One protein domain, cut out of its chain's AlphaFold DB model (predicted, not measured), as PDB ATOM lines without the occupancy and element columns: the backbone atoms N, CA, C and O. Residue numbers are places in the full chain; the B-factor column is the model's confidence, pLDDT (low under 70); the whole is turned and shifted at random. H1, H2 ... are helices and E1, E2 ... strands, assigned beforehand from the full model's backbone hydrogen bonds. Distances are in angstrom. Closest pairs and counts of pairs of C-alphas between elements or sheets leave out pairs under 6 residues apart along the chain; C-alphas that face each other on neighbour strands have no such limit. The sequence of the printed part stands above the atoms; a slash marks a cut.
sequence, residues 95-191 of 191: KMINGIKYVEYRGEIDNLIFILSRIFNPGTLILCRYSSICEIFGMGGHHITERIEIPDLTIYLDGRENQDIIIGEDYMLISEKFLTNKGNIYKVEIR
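AT A GLANCE: This is residues 95 to 191 of the 191 residues of the protein "Chorismate mutase" of Ferroplasma sp. Type II (UniProt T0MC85). Two small sheets stand edge to edge, the strongly twisted sheet E1 E2 E6 E5 and the smaller sheet E3 E7 E4, with E5 and E4 as the edges that come together. H1 packs over one face of the larger sheet, H2 lies beside H1 at the E3 side of the smaller sheet, and the hairpin of E1 and E2 reaches to one end of the longest axis. The printed part has 97 residues, with three named helices and seven named strands in the order E1 E2 H1 E3 H2 E4 E5 E6 H3 E7; its class is mixed, helices and strands. The sheet E1 E2 E6 E5 is antiparallel, and the sheet E3 E7 E4 is parallel. The whole is compact, with a radius of gyration of the C-alphas of 12.5 A, and its C-alphas span 34 by 27 by 20 A.

IN THESE COORDINATES: E1, residues 95 to 97, begins at C-alpha 95 (-23.061, -44.148, 14.252). E2, residues 100 to 106, is the longest strand at 18.5 A. H1, residues 109 to 119, is the longest helix and runs 15.2 A from C-alpha 109 at (-4.626, -46.077, 10.466). E3 is residues 125 to 128, and H2, residues 131 to 139, runs 12.7 A. E4 is residues 153 to 155, E5 residues 165 to 167, and E6, residues 171 to 175, is 13.4 A long. H3 is residues 176 to 180. E7, residues 187 to 190, is 10.1 A long and ends at C-alpha 190 (-7.573, -43.399, -2.273).

HOW THE PARTS SIT: In the larger sheet, E1 and E5 are the edge strands. E1 and E2 form a hairpin, with N 95 and O 102 at 2.9 A. E2 is staggered, pairing with E1 over residues 100 to 102 and with E6 over residues 102 to 106; N 103 and O 174 are 2.8 A apart. E5 and E6 form a second hairpin, with N 173 and O 166 at 2.8 A. From edge to edge the strands' lines turn by 78 degrees. H1 is on one face of this sheet, an arrangement of two layers, at a height over the sheet of 9.3 A. It lies over E6 and runs along the strands, at 11 degrees to E6 on the local plane; the closest C-alphas of the two are those of Leu 112 and Met 172, 6.5 A apart. H3 only grazes this sheet, with its residues 176 to 179. H1 and H2 touch, closest at the C-alphas of Ser 117 and Phe 137, 5.4 A apart. They run the same way at a shallow tilt of 33 degrees, only just short of steep. H2 only grazes the sheet E3 E7 E4, with its residues 133 to 138. In that sheet N 188 and O 125 are 2.8 A apart between E3 and E7, and N 155 and O 189 are 2.9 A apart between E7 and E4. E3, H2 and E4 make a split strand-helix-strand unit, two parallel strands joined through a helix with E7 between them in the sheet; its crossover is left-handed. The closest C-alphas of E4 and E5 are those of Ile 155 and Ile 165, 6.3 A apart. In H1, H2 and H3 every O i to N i+4 pair is within hydrogen-bond range.

THE WHOLE: The two C-alphas farthest apart are those of Gly 99 and Glu 146, at 35.0 A. The printed part has no cut and ends at residue 191, the chain's last. The link from H2 to E4 is long, with 13 residues, and in it residues 143 to 144 pair in parallel with residues 125 to 126 of E3. The mean pLDDT of the printed part is 88.5, and residues 182 to 184 are under 70.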
ATOM      1  N   LYS A  95     -23.020 -45.613  14.229       87.75
ATOM      2  CA  LYS A  95     -23.061 -44.148  14.252       87.75
ATOM      3  C   LYS A  95     -23.984 -43.637  13.152       87.75
ATOM      4  O   LYS A  95     -23.931 -44.122  12.024       87.75
ATOM      5  N   MET A  96     -24.833 -42.665  13.475       89.75
ATOM      6  CA  MET A  96     -25.682 -41.979  12.498       89.75
ATOM      7  C   MET A  96     -25.037 -40.646  12.119       89.75
ATOM      8  O   MET A  96     -24.794 -39.823  12.998       89.75
ATOM      9  N   ILE A  97     -24.786 -40.422  10.828       90.44
ATOM     10  CA  ILE A  97     -24.285 -39.146  10.288       90.44
ATOM     11  C   ILE A  97     -25.137 -38.792   9.074       90.44
ATOM     12  O   ILE A  97     -25.268 -39.602   8.159       90.44
ATOM     13  N   ASN A  98     -25.755 -37.608   9.079       89.12
ATOM     14  CA  ASN A  98     -26.608 -37.111   7.989       89.12
ATOM     15  C   ASN A  98     -27.684 -38.121   7.528       89.12
ATOM     16  O   ASN A  98     -27.974 -38.255   6.343       89.12
ATOM     17  N   GLY A  99     -28.264 -38.870   8.475       89.12
ATOM     18  CA  GLY A  99     -29.289 -39.886   8.199       89.12
ATOM     19  C   GLY A  99     -28.761 -41.224   7.663       89.12
ATOM     20  O   GLY A  99     -29.552 -42.141   7.457       89.12
ATOM     21  N   ILE A 100     -27.447 -41.373   7.482       91.56
ATOM     22  CA  ILE A 100     -26.803 -42.622   7.063       91.56
ATOM     23  C   ILE A 100     -26.270 -43.350   8.299       91.56
ATOM     24  O   ILE A 100     -25.645 -42.747   9.174       91.56
ATOM     25  N   LYS A 101     -26.521 -44.661   8.358       93.06
ATOM     26  CA  LYS A 101     -26.025 -45.544   9.415       93.06
ATOM     27  C   LYS A 101     -24.676 -46.138   9.026       93.06
ATOM     28  O   LYS A 101     -24.557 -46.774   7.978       93.06
ATOM     29  N   TYR A 102     -23.691 -45.959   9.894       93.88
ATOM     30  CA  TYR A 102     -22.331 -46.458   9.735       93.88
ATOM     31  C   TYR A 102     -21.985 -47.479  10.811       93.88
ATOM     32  O   TYR A 102     -22.464 -47.390  11.941       93.88
ATOM     33  N   VAL A 103     -21.104 -48.408  10.456       92.12
ATOM     34  CA  VAL A 103     -20.357 -49.246  11.393       92.12
ATOM     35  C   VAL A 103     -19.012 -48.581  11.648       92.12
ATOM     36  O   VAL A 103     -18.278 -48.308  10.698       92.12
ATOM     37  N   GLU A 104     -18.707 -48.315  12.914       92.69
ATOM     38  CA  GLU A 104     -17.455 -47.699  13.342       92.69
ATOM     39  C   GLU A 104     -16.414 -48.749  13.742       92.69
ATOM     40  O   GLU A 104     -16.685 -49.658  14.530       92.69
ATOM     41  N   TYR A 105     -15.208 -48.575  13.212       88.75
ATOM     42  CA  TYR A 105     -13.984 -49.265  13.588       88.75
ATOM     43  C   TYR A 105     -13.026 -48.227  14.171       88.75
ATOM     44  O   TYR A 105     -12.946 -47.114  13.655       88.75
ATOM     45  N   ARG A 106     -12.300 -48.577  15.233       86.06
ATOM     46  CA  ARG A 106     -11.313 -47.700  15.879       86.06
ATOM     47  C   ARG A 106      -9.964 -48.387  15.950       86.06
ATOM     48  O   ARG A 106      -9.912 -49.599  16.163       86.06
ATOM     49  N   GLY A 107      -8.897 -47.618  15.795       84.94
ATOM     50  CA  GLY A 107      -7.529 -48.117  15.849       84.94
ATOM     51  C   GLY A 107      -6.574 -47.272  15.021       84.94
ATOM     52  O   GLY A 107      -6.964 -46.281  14.416       84.94
ATOM     53  N   GLU A 108      -5.314 -47.694  14.994       86.94
ATOM     54  CA  GLU A 108      -4.288 -47.073  14.156       86.94
ATOM     55  C   GLU A 108      -4.632 -47.205  12.668       86.94
ATOM     56  O   GLU A 108      -5.167 -48.231  12.234       86.94
ATOM     57  N   ILE A 109      -4.278 -46.184  11.886       87.50
ATOM     58  CA  ILE A 109      -4.626 -46.077  10.466       87.50
ATOM     59  C   ILE A 109      -4.248 -47.328   9.660       87.50
ATOM     60  O   ILE A 109      -5.076 -47.835   8.910       87.50
ATOM     61  N   ASP A 110      -3.065 -47.905   9.880       85.25
ATOM     62  CA  ASP A 110      -2.610 -49.096   9.152       85.25
ATOM     63  C   ASP A 110      -3.509 -50.313   9.415       85.25
ATOM     64  O   ASP A 110      -3.845 -51.065   8.497       85.25
ATOM     65  N   ASN A 111      -3.988 -50.471  10.654       82.69
ATOM     66  CA  ASN A 111      -4.931 -51.531  11.012       82.69
ATOM     67  C   ASN A 111      -6.305 -51.293  10.375       82.69
ATOM     68  O   ASN A 111      -6.947 -52.238   9.910       82.69
ATOM     69  N   LEU A 112      -6.758 -50.038  10.317       87.06
ATOM     70  CA  LEU A 112      -8.017 -49.675   9.664       87.06
ATOM     71  C   LEU A 112      -7.957 -49.932   8.153       87.06
ATOM     72  O   LEU A 112      -8.887 -50.516   7.593       87.06
ATOM     73  N   ILE A 113      -6.843 -49.583   7.507       90.94
ATOM     74  CA  ILE A 113      -6.580 -49.868   6.091       90.94
ATOM     75  C   ILE A 113      -6.490 -51.376   5.840       90.94
ATOM     76  O   ILE A 113      -7.043 -51.878   4.859       90.94
ATOM     77  N   PHE A 114      -5.869 -52.132   6.746       86.31
ATOM     78  CA  PHE A 114      -5.845 -53.588   6.662       86.31
ATOM     79  C   PHE A 114      -7.256 -54.181   6.724       86.31
ATOM     80  O   PHE A 114      -7.605 -54.998   5.872       86.31
ATOM     81  N   ILE A 115      -8.099 -53.737   7.662       87.44
ATOM     82  CA  ILE A 115      -9.508 -54.152   7.741       87.44
ATOM     83  C   ILE A 115     -10.233 -53.801   6.439       87.44
ATOM     84  O   ILE A 115     -10.911 -54.654   5.865       87.44
ATOM     85  N   LEU A 116     -10.047 -52.580   5.931       90.19
ATOM     86  CA  LEU A 116     -10.638 -52.141   4.671       90.19
ATOM     87  C   LEU A 116     -10.235 -53.041   3.493       90.19
ATOM     88  O   LEU A 116     -11.089 -53.430   2.698       90.19
ATOM     89  N   SER A 117      -8.971 -53.461   3.421       88.50
ATOM     90  CA  SER A 117      -8.501 -54.396   2.389       88.50
ATOM     91  C   SER A 117      -9.185 -55.765   2.446       88.50
ATOM     92  O   SER A 117      -9.231 -56.462   1.438       88.50
ATOM     93  N   ARG A 118      -9.741 -56.163   3.596       86.94
ATOM     94  CA  ARG A 118     -10.514 -57.409   3.734       86.94
ATOM     95  C   ARG A 118     -11.993 -57.226   3.416       86.94
ATOM     96  O   ARG A 118     -12.687 -58.213   3.196       86.94
ATOM     97  N   ILE A 119     -12.472 -55.984   3.412       88.31
ATOM     98  CA  ILE A 119     -13.855 -55.645   3.070       88.31
ATOM     99  C   ILE A 119     -14.035 -55.579   1.554       88.31
ATOM    100  O   ILE A 119     -15.085 -55.978   1.052       88.31
ATOM    101  N   PHE A 120     -13.030 -55.106   0.815       89.69
ATOM    102  CA  PHE A 120     -13.067 -55.163  -0.642       89.69
ATOM    103  C   PHE A 120     -12.937 -56.592  -1.163       89.69
ATOM    104  O   PHE A 120     -12.168 -57.403  -0.646       89.69
ATOM    105  N   ASN A 121     -13.666 -56.879  -2.241       85.62
ATOM    106  CA  ASN A 121     -13.565 -58.155  -2.932       85.62
ATOM    107  C   ASN A 121     -12.229 -58.259  -3.691       85.62
ATOM    108  O   ASN A 121     -11.784 -57.253  -4.261       85.62
ATOM    109  N   PRO A 122     -11.615 -59.455  -3.762       82.31
ATOM    110  CA  PRO A 122     -10.456 -59.696  -4.618       82.31
ATOM    111  C   PRO A 122     -10.702 -59.243  -6.064       82.31
ATOM    112  O   PRO A 122     -11.801 -59.406  -6.597       82.31
ATOM    113  N   GLY A 123      -9.674 -58.672  -6.695       82.88
ATOM    114  CA  GLY A 123      -9.761 -58.090  -8.042       82.88
ATOM    115  C   GLY A 123     -10.176 -56.615  -8.088       82.88
ATOM    116  O   GLY A 123     -10.207 -56.034  -9.172       82.88
ATOM    117  N   THR A 124     -10.460 -55.988  -6.937       91.38
ATOM    118  CA  THR A 124     -10.678 -54.533  -6.842       91.38
ATOM    119  C   THR A 124      -9.443 -53.797  -7.370       91.38
ATOM    120  O   THR A 124      -8.310 -54.122  -7.005       91.38
ATOM    121  N   LEU A 125      -9.662 -52.822  -8.258       93.31
ATOM    122  CA  LEU A 125      -8.607 -51.965  -8.798       93.31
ATOM    123  C   LEU A 125      -8.420 -50.779  -7.859       93.31
ATOM    124  O   LEU A 125      -9.375 -50.049  -7.603       93.31
ATOM    125  N   ILE A 126      -7.203 -50.563  -7.373       94.38
ATOM    126  CA  ILE A 126      -6.905 -49.517  -6.396       94.38
ATOM    127  C   ILE A 126      -5.866 -48.565  -6.973       94.38
ATOM    128  O   ILE A 126      -4.735 -48.951  -7.264       94.38
ATOM    129  N   LEU A 127      -6.254 -47.300  -7.112       95.31
ATOM    130  CA  LEU A 127      -5.343 -46.188  -7.342       95.31
ATOM    131  C   LEU A 127      -5.040 -45.542  -5.992       95.31
ATOM    132  O   LEU A 127      -5.906 -44.911  -5.391       95.31
ATOM    133  N   CYS A 128      -3.810 -45.693  -5.518       91.81
ATOM    134  CA  CYS A 128      -3.341 -45.086  -4.280       91.81
ATOM    135  C   CYS A 128      -1.911 -44.579  -4.491       91.81
ATOM    136  O   CYS A 128      -1.114 -45.230  -5.162       91.81
ATOM    137  N   ARG A 129      -1.594 -43.394  -3.956       87.62
ATOM    138  CA  ARG A 129      -0.249 -42.793  -4.052       87.62
ATOM    139  C   ARG A 129       0.592 -42.987  -2.791       87.62
ATOM    140  O   ARG A 129       1.769 -42.641  -2.790       87.62
ATOM    141  N   TYR A 130      -0.002 -43.528  -1.732       89.69
ATOM    142  CA  TYR A 130       0.673 -43.803  -0.471       89.69
ATOM    143  C   TYR A 130       1.267 -45.214  -0.527       89.69
ATOM    144  O   TYR A 130       0.530 -46.198  -0.494       89.69
ATOM    145  N   SER A 131       2.595 -45.320  -0.620       87.19
ATOM    146  CA  SER A 131       3.289 -46.606  -0.790       87.19
ATOM    147  C   SER A 131       2.964 -47.616   0.314       87.19
ATOM    148  O   SER A 131       2.678 -48.769   0.004       87.19
ATOM    149  N   SER A 132       2.917 -47.181   1.577       88.12
ATOM    150  CA  SER A 132       2.563 -48.036   2.722       88.12
ATOM    151  C   SER A 132       1.162 -48.643   2.597       88.12
ATOM    152  O   SER A 132       0.951 -49.816   2.892       88.12
ATOM    153  N   ILE A 133       0.202 -47.871   2.090       89.19
ATOM    154  CA  ILE A 133      -1.177 -48.324   1.883       89.19
ATOM    155  C   ILE A 133      -1.254 -49.289   0.695       89.19
ATOM    156  O   ILE A 133      -1.937 -50.313   0.775       89.19
ATOM    157  N   CYS A 134      -0.532 -49.005  -0.395       88.88
ATOM    158  CA  CYS A 134      -0.448 -49.896  -1.553       88.88
ATOM    159  C   CYS A 134       0.036 -51.299  -1.171       88.88
ATOM    160  O   CYS A 134      -0.524 -52.280  -1.659       88.88
ATOM    161  N   GLU A 135       1.038 -51.404  -0.295       87.81
ATOM    162  CA  GLU A 135       1.560 -52.692   0.178       87.81
ATOM    163  C   GLU A 135       0.482 -53.508   0.904       87.81
ATOM    164  O   GLU A 135       0.279 -54.683   0.587       87.81
ATOM    165  N   ILE A 136      -0.278 -52.871   1.803       86.88
ATOM    166  CA  ILE A 136      -1.368 -53.520   2.548       86.88
ATOM    167  C   ILE A 136      -2.435 -54.064   1.589       86.88
ATOM    168  O   ILE A 136      -2.845 -55.224   1.692       86.88
ATOM    169  N   PHE A 137      -2.873 -53.255   0.622       86.81
ATOM    170  CA  PHE A 137      -3.861 -53.695  -0.362       86.81
ATOM    171  C   PHE A 137      -3.318 -54.764  -1.319       86.81
ATOM    172  O   PHE A 137      -4.055 -55.685  -1.678       86.81
ATOM    173  N   GLY A 138      -2.036 -54.708  -1.684       83.00
ATOM    174  CA  GLY A 138      -1.383 -55.756  -2.471       83.00
ATOM    175  C   GLY A 138      -1.430 -57.116  -1.767       83.00
ATOM    176  O   GLY A 138      -1.817 -58.115  -2.374       83.00
ATOM    177  N   MET A 139      -1.159 -57.153  -0.458       79.69
ATOM    178  CA  MET A 139      -1.312 -58.365   0.366       79.69
ATOM    179  C   MET A 139      -2.768 -58.854   0.466       79.69
ATOM    180  O   MET A 139      -3.022 -60.028   0.750       79.69
ATOM    181  N   GLY A 140      -3.735 -57.961   0.247       75.62
ATOM    182  CA  GLY A 140      -5.164 -58.267   0.182       75.62
ATOM    183  C   GLY A 140      -5.616 -58.937  -1.121       75.62
ATOM    184  O   GLY A 140      -6.764 -59.369  -1.191       75.62
ATOM    185  N   GLY A 141      -4.742 -59.054  -2.131       79.12
ATOM    186  CA  GLY A 141      -5.094 -59.598  -3.449       79.12
ATOM    187  C   GLY A 141      -5.774 -58.580  -4.372       79.12
ATOM    188  O   GLY A 141      -6.521 -58.960  -5.277       79.12
ATOM    189  N   HIS A 142      -5.542 -57.288  -4.131       87.75
ATOM    190  CA  HIS A 142      -6.063 -56.192  -4.949       87.75
ATOM    191  C   HIS A 142      -5.058 -55.772  -6.015       87.75
ATOM    192  O   HIS A 142      -3.848 -55.936  -5.862       87.75
ATOM    193  N   HIS A 143      -5.560 -55.213  -7.110       88.44
ATOM    194  CA  HIS A 143      -4.723 -54.769  -8.217       88.44
ATOM    195  C   HIS A 143      -4.392 -53.289  -8.048       88.44
ATOM    196  O   HIS A 143      -5.260 -52.431  -8.214       88.44
ATOM    197  N   ILE A 144      -3.132 -52.982  -7.746       90.94
ATOM    198  CA  ILE A 144      -2.661 -51.598  -7.684       90.94
ATOM    199  C   ILE A 144      -2.446 -51.079  -9.110       90.94
ATOM    200  O   ILE A 144      -1.759 -51.715  -9.908       90.94
ATOM    201  N   THR A 145      -3.048 -49.937  -9.441       90.81
ATOM    202  CA  THR A 145      -2.959 -49.304 -10.765       90.81
ATOM    203  C   THR A 145      -2.431 -47.878 -10.663       90.81
ATOM    204  O   THR A 145      -2.668 -47.182  -9.679       90.81
ATOM    205  N   GLU A 146      -1.752 -47.418 -11.712       90.44
ATOM    206  CA  GLU A 146      -1.274 -46.036 -11.837       90.44
ATOM    207  C   GLU A 146      -2.375 -45.066 -12.296       90.44
ATOM    208  O   GLU A 146      -2.238 -43.848 -12.159       90.44
ATOM    209  N   ARG A 147      -3.483 -45.588 -12.846       91.38
ATOM    210  CA  ARG A 147      -4.586 -44.771 -13.365       91.38
ATOM    211  C   ARG A 147      -5.944 -45.461 -13.246       91.38
ATOM    212  O   ARG A 147      -6.083 -46.650 -13.527       91.38
ATOM    213  N   ILE A 148      -6.957 -44.662 -12.911       90.56
ATOM    214  CA  ILE A 148      -8.386 -44.982 -13.005       90.56
ATOM    215  C   ILE A 148      -9.055 -43.829 -13.762       90.56
ATOM    216  O   ILE A 148      -8.772 -42.668 -13.482       90.56
ATOM    217  N   GLU A 149      -9.897 -44.135 -14.754       88.00
ATOM    218  CA  GLU A 149     -10.614 -43.096 -15.515       88.00
ATOM    219  C   GLU A 149     -11.745 -42.469 -14.698       88.00
ATOM    220  O   GLU A 149     -11.820 -41.249 -14.585       88.00
ATOM    221  N   ILE A 150     -12.609 -43.309 -14.124       91.88
ATOM    222  CA  ILE A 150     -13.719 -42.906 -13.260       91.88
ATOM    223  C   ILE A 150     -13.772 -43.918 -12.108       91.88
ATOM    224  O   ILE A 150     -13.988 -45.105 -12.382       91.88
ATOM    225  N   PRO A 151     -13.505 -43.502 -10.856       92.62
ATOM    226  CA  PRO A 151     -13.617 -44.387  -9.708       92.62
ATOM    227  C   PRO A 151     -15.087 -44.639  -9.364       92.62
ATOM    228  O   PRO A 151     -15.907 -43.724  -9.397       92.62
ATOM    229  N   ASP A 152     -15.401 -45.877  -8.984       92.06
ATOM    230  CA  ASP A 152     -16.695 -46.237  -8.394       92.06
ATOM    231  C   ASP A 152     -16.791 -45.725  -6.949       92.06
ATOM    232  O   ASP A 152     -17.874 -45.425  -6.452       92.06
ATOM    233  N   LEU A 153     -15.639 -45.631  -6.278       92.12
ATOM    234  CA  LEU A 153     -15.508 -45.160  -4.907       92.12
ATOM    235  C   LEU A 153     -14.247 -44.306  -4.771       92.12
ATOM    236  O   LEU A 153     -13.155 -44.719  -5.159       92.12
ATOM    237  N   THR A 154     -14.385 -43.120  -4.186       93.44
ATOM    238  CA  THR A 154     -13.246 -42.311  -3.737       93.44
ATOM    239  C   THR A 154     -13.241 -42.295  -2.220       93.44
ATOM    240  O   THR A 154     -14.279 -42.011  -1.629       93.44
ATOM    241  N   ILE A 155     -12.097 -42.596  -1.613       93.81
ATOM    242  CA  ILE A 155     -11.910 -42.594  -0.161       93.81
ATOM    243  C   ILE A 155     -10.899 -41.522   0.176       93.81
ATOM    244  O   ILE A 155      -9.792 -41.534  -0.361       93.81
ATOM    245  N   TYR A 156     -11.283 -40.625   1.075       93.25
ATOM    246  CA  TYR A 156     -10.381 -39.618   1.615       93.25
ATOM    247  C   TYR A 156      -9.927 -40.025   3.017       93.25
ATOM    248  O   TYR A 156     -10.756 -40.397   3.853       93.25
ATOM    249  N   LEU A 157      -8.624 -39.930   3.274       91.50
ATOM    250  CA  LEU A 157      -8.012 -40.233   4.578       91.50
ATOM    251  C   LEU A 157      -8.037 -39.036   5.553       91.50
ATOM    252  O   LEU A 157      -7.322 -39.025   6.550       91.50
ATOM    253  N   ASP A 158      -8.836 -38.009   5.247       91.19
ATOM    254  CA  ASP A 158      -8.949 -36.741   5.983       91.19
ATOM    255  C   ASP A 158     -10.222 -36.651   6.853       91.19
ATOM    256  O   ASP A 158     -10.543 -35.592   7.390       91.19
ATOM    257  N   GLY A 159     -10.979 -37.746   6.981       89.56
ATOM    258  CA  GLY A 159     -12.225 -37.797   7.747       89.56
ATOM    259  C   GLY A 159     -13.420 -37.116   7.074       89.56
ATOM    260  O   GLY A 159     -14.429 -36.865   7.734       89.56
ATOM    261  N   ARG A 160     -13.350 -36.802   5.775       91.38
ATOM    262  CA  ARG A 160     -14.441 -36.120   5.066       91.38
ATOM    263  C   ARG A 160     -15.741 -36.927   5.056       91.38
ATOM    264  O   ARG A 160     -15.799 -38.050   4.563       91.38
ATOM    265  N   GLU A 161     -16.813 -36.297   5.524       86.25
ATOM    266  CA  GLU A 161     -18.151 -36.892   5.594       86.25
ATOM    267  C   GLU A 161     -18.853 -36.996   4.222       86.25
ATOM    268  O   GLU A 161     -18.366 -36.497   3.207       86.25
ATOM    269  N   ASN A 162     -20.041 -37.618   4.204       80.44
ATOM    270  CA  ASN A 162     -20.875 -37.871   3.014       80.44
ATOM    271  C   ASN A 162     -20.257 -38.843   1.994       80.44
ATOM    272  O   ASN A 162     -20.443 -38.698   0.787       80.44
ATOM    273  N   GLN A 163     -19.549 -39.851   2.498       87.75
ATOM    274  CA  GLN A 163     -18.972 -40.942   1.719       87.75
ATOM    275  C   GLN A 163     -19.473 -42.281   2.252       87.75
ATOM    276  O   GLN A 163     -19.843 -42.385   3.419       87.75
ATOM    277  N   ASP A 164     -19.432 -43.327   1.428       92.00
ATOM    278  CA  ASP A 164     -19.708 -44.687   1.903       92.00
ATOM    279  C   ASP A 164     -18.651 -45.184   2.899       92.00
ATOM    280  O   ASP A 164     -18.955 -46.020   3.751       92.00
ATOM    281  N   ILE A 165     -17.429 -44.649   2.816       94.19
ATOM    282  CA  ILE A 165     -16.317 -44.954   3.713       94.19
ATOM    283  C   ILE A 165     -15.664 -43.640   4.138       94.19
ATOM    284  O   ILE A 165     -15.282 -42.841   3.290       94.19
ATOM    285  N   ILE A 166     -15.541 -43.426   5.445       94.88
ATOM    286  CA  ILE A 166     -14.896 -42.253   6.044       94.88
ATOM    287  C   ILE A 166     -13.741 -42.763   6.894       94.88
ATOM    288  O   ILE A 166     -13.961 -43.620   7.747       94.88
ATOM    289  N   ILE A 167     -12.535 -42.244   6.687       93.81
ATOM    290  CA  ILE A 167     -11.355 -42.630   7.467       93.81
ATOM    291  C   ILE A 167     -10.748 -41.369   8.066       93.81
ATOM    292  O   ILE A 167     -10.362 -40.470   7.326       93.81
ATOM    293  N   GLY A 168     -10.725 -41.293   9.395       91.69
ATOM    294  CA  GLY A 168     -10.025 -40.264  10.161       91.69
ATOM    295  C   GLY A 168      -8.736 -40.802  10.784       91.69
ATOM    296  O   GLY A 168      -8.292 -41.898  10.455       91.69
ATOM    297  N   GLU A 169      -8.148 -40.036  11.708       89.94
ATOM    298  CA  GLU A 169      -6.861 -40.382  12.337       89.94
ATOM    299  C   GLU A 169      -6.898 -41.715  13.106       89.94
ATOM    300  O   GLU A 169      -5.973 -42.517  12.988       89.94
ATOM    301  N   ASP A 170      -7.964 -41.959  13.875       88.81
ATOM    302  CA  ASP A 170      -8.098 -43.118  14.771       88.81
ATOM    303  C   ASP A 170      -9.395 -43.919  14.554       88.81
ATOM    304  O   ASP A 170      -9.742 -44.801  15.352       88.81
ATOM    305  N   TYR A 171     -10.138 -43.617  13.485       91.56
ATOM    306  CA  TYR A 171     -11.423 -44.247  13.208       91.56
ATOM    307  C   TYR A 171     -11.701 -44.446  11.716       91.56
ATOM    308  O   TYR A 171     -11.273 -43.677  10.859       91.56
ATOM    309  N   MET A 172     -12.502 -45.464  11.416       94.19
ATOM    310  CA  MET A 172     -13.087 -45.706  10.103       94.19
ATOM    311  C   MET A 172     -14.585 -45.964  10.252       94.19
ATOM    312  O   MET A 172     -15.005 -46.808  11.042       94.19
ATOM    313  N   LEU A 173     -15.399 -45.262   9.472       94.44
ATOM    314  CA  LEU A 173     -16.839 -45.466   9.374       94.44
ATOM    315  C   LEU A 173     -17.165 -46.059   8.012       94.44
ATOM    316  O   LEU A 173     -16.758 -45.514   6.991       94.44
ATOM    317  N   ILE A 174     -17.942 -47.139   7.987       93.38
ATOM    318  CA  ILE A 174     -18.398 -47.761   6.739       93.38
ATOM    319  C   ILE A 174     -19.917 -47.823   6.742       93.38
ATOM    320  O   ILE A 174     -20.514 -48.341   7.691       93.38
ATOM    321  N   SER A 175     -20.549 -47.293   5.698       93.06
ATOM    322  CA  SER A 175     -22.003 -47.273   5.584       93.06
ATOM    323  C   SER A 175     -22.548 -48.708   5.574       93.06
ATOM    324  O   SER A 175     -22.003 -49.609   4.928       93.06
ATOM    325  N   GLU A 176     -23.645 -48.966   6.294       90.31
ATOM    326  CA  GLU A 176     -24.265 -50.302   6.286       90.31
ATOM    327  C   GLU A 176     -24.740 -50.693   4.877       90.31
ATOM    328  O   GLU A 176     -24.707 -51.868   4.499       90.31
ATOM    329  N   LYS A 177     -25.121 -49.698   4.068       89.88
ATOM    330  CA  LYS A 177     -25.468 -49.883   2.657       89.88
ATOM    331  C   LYS A 177     -24.280 -50.417   1.851       89.88
ATOM    332  O   LYS A 177     -24.457 -51.343   1.064       89.88
ATOM    333  N   PHE A 178     -23.077 -49.887   2.067       90.44
ATOM    334  CA  PHE A 178     -21.870 -50.390   1.417       90.44
ATOM    335  C   PHE A 178     -21.560 -51.832   1.840       90.44
ATOM    336  O   PHE A 178     -21.395 -52.704   0.991       90.44
ATOM    337  N   LEU A 179     -21.584 -52.124   3.146       87.25
ATOM    338  CA  LEU A 179     -21.288 -53.466   3.681       87.25
ATOM    339  C   LEU A 179     -22.261 -54.556   3.211       87.25
ATOM    340  O   LEU A 179     -21.915 -55.740   3.178       87.25
ATOM    341  N   THR A 180     -23.496 -54.176   2.893       83.88
ATOM    342  CA  THR A 180     -24.511 -55.101   2.372       83.88
ATOM    343  C   THR A 180     -24.381 -55.328   0.866       83.88
ATOM    344  O   THR A 180     -24.846 -56.355   0.369       83.88
ATOM    345  N   ASN A 181     -23.674 -54.452   0.145       82.19
ATOM    346  CA  ASN A 181     -23.434 -54.569  -1.288       82.19
ATOM    347  C   ASN A 181     -22.194 -55.428  -1.604       82.19
ATOM    348  O   ASN A 181     -21.163 -54.945  -2.075       82.19
ATOM    349  N   LYS A 182     -22.293 -56.734  -1.323       60.84
ATOM    350  CA  LYS A 182     -21.170 -57.688  -1.402       60.84
ATOM    351  C   LYS A 182     -20.759 -58.113  -2.820       60.84
ATOM    352  O   LYS A 182     -19.780 -58.835  -2.960       60.84
ATOM    353  N   GLY A 183     -21.501 -57.726  -3.858       62.81
ATOM    354  CA  GLY A 183     -21.328 -58.270  -5.213       62.81
ATOM    355  C   GLY A 183     -20.283 -57.572  -6.086       62.81
ATOM    356  O   GLY A 183     -19.933 -58.103  -7.135       62.81
ATOM    357  N   ASN A 184     -19.792 -56.397  -5.689       65.31
ATOM    358  CA  ASN A 184     -19.061 -55.533  -6.612       65.31
ATOM    359  C   ASN A 184     -17.542 -55.610  -6.411       65.31
ATOM    360  O   ASN A 184     -17.034 -55.555  -5.289       65.31
ATOM    361  N   ILE A 185     -16.830 -55.734  -7.529       81.62
ATOM    362  CA  ILE A 185     -15.413 -55.402  -7.665       81.62
ATOM    363  C   ILE A 185     -15.367 -53.914  -8.010       81.62
ATOM    364  O   ILE A 185     -16.009 -53.504  -8.976       81.62
ATOM    365  N   TYR A 186     -14.653 -53.110  -7.224       89.06
ATOM    366  CA  TYR A 186     -14.665 -51.653  -7.373       89.06
ATOM    367  C   TYR A 186     -13.407 -51.139  -8.084       89.06
ATOM    368  O   TYR A 186     -12.331 -51.736  -8.013       89.06
ATOM    369  N   LYS A 187     -13.530 -49.981  -8.729       93.31
ATOM    370  CA  LYS A 187     -12.425 -49.067  -9.024       93.31
ATOM    371  C   LYS A 187     -12.349 -48.048  -7.893       93.31
ATOM    372  O   LYS A 187     -13.180 -47.143  -7.820       93.31
ATOM    373  N   VAL A 188     -11.383 -48.210  -6.999       94.12
ATOM    374  CA  VAL A 188     -11.223 -47.377  -5.804       94.12
ATOM    375  C   VAL A 188     -10.075 -46.399  -6.007       94.12
ATOM    376  O   VAL A 188      -8.965 -46.797  -6.355       94.12
ATOM    377  N   GLU A 189     -10.326 -45.120  -5.752       95.12
ATOM    378  CA  GLU A 189      -9.281 -44.103  -5.647       95.12
ATOM    379  C   GLU A 189      -9.120 -43.678  -4.184       95.12
ATOM    380  O   GLU A 189     -10.079 -43.229  -3.556       95.12
ATOM    381  N   ILE A 190      -7.911 -43.816  -3.639       93.38
ATOM    382  CA  ILE A 190      -7.573 -43.399  -2.273       93.38
ATOM    383  C   ILE A 190      -6.795 -42.085  -2.342       93.38
ATOM    384  O   ILE A 190      -5.758 -42.014  -3.011       93.38
ATOM    385  N   ARG A 191      -7.302 -41.062  -1.648       91.38
ATOM    386  CA  ARG A 191      -6.771 -39.695  -1.617       91.38
ATOM    387  C   ARG A 191      -6.388 -39.254  -0.213       91.38
ATOM    388  O   ARG A 191      -7.142 -39.542   0.740       91.38
TER     389      ARG A 191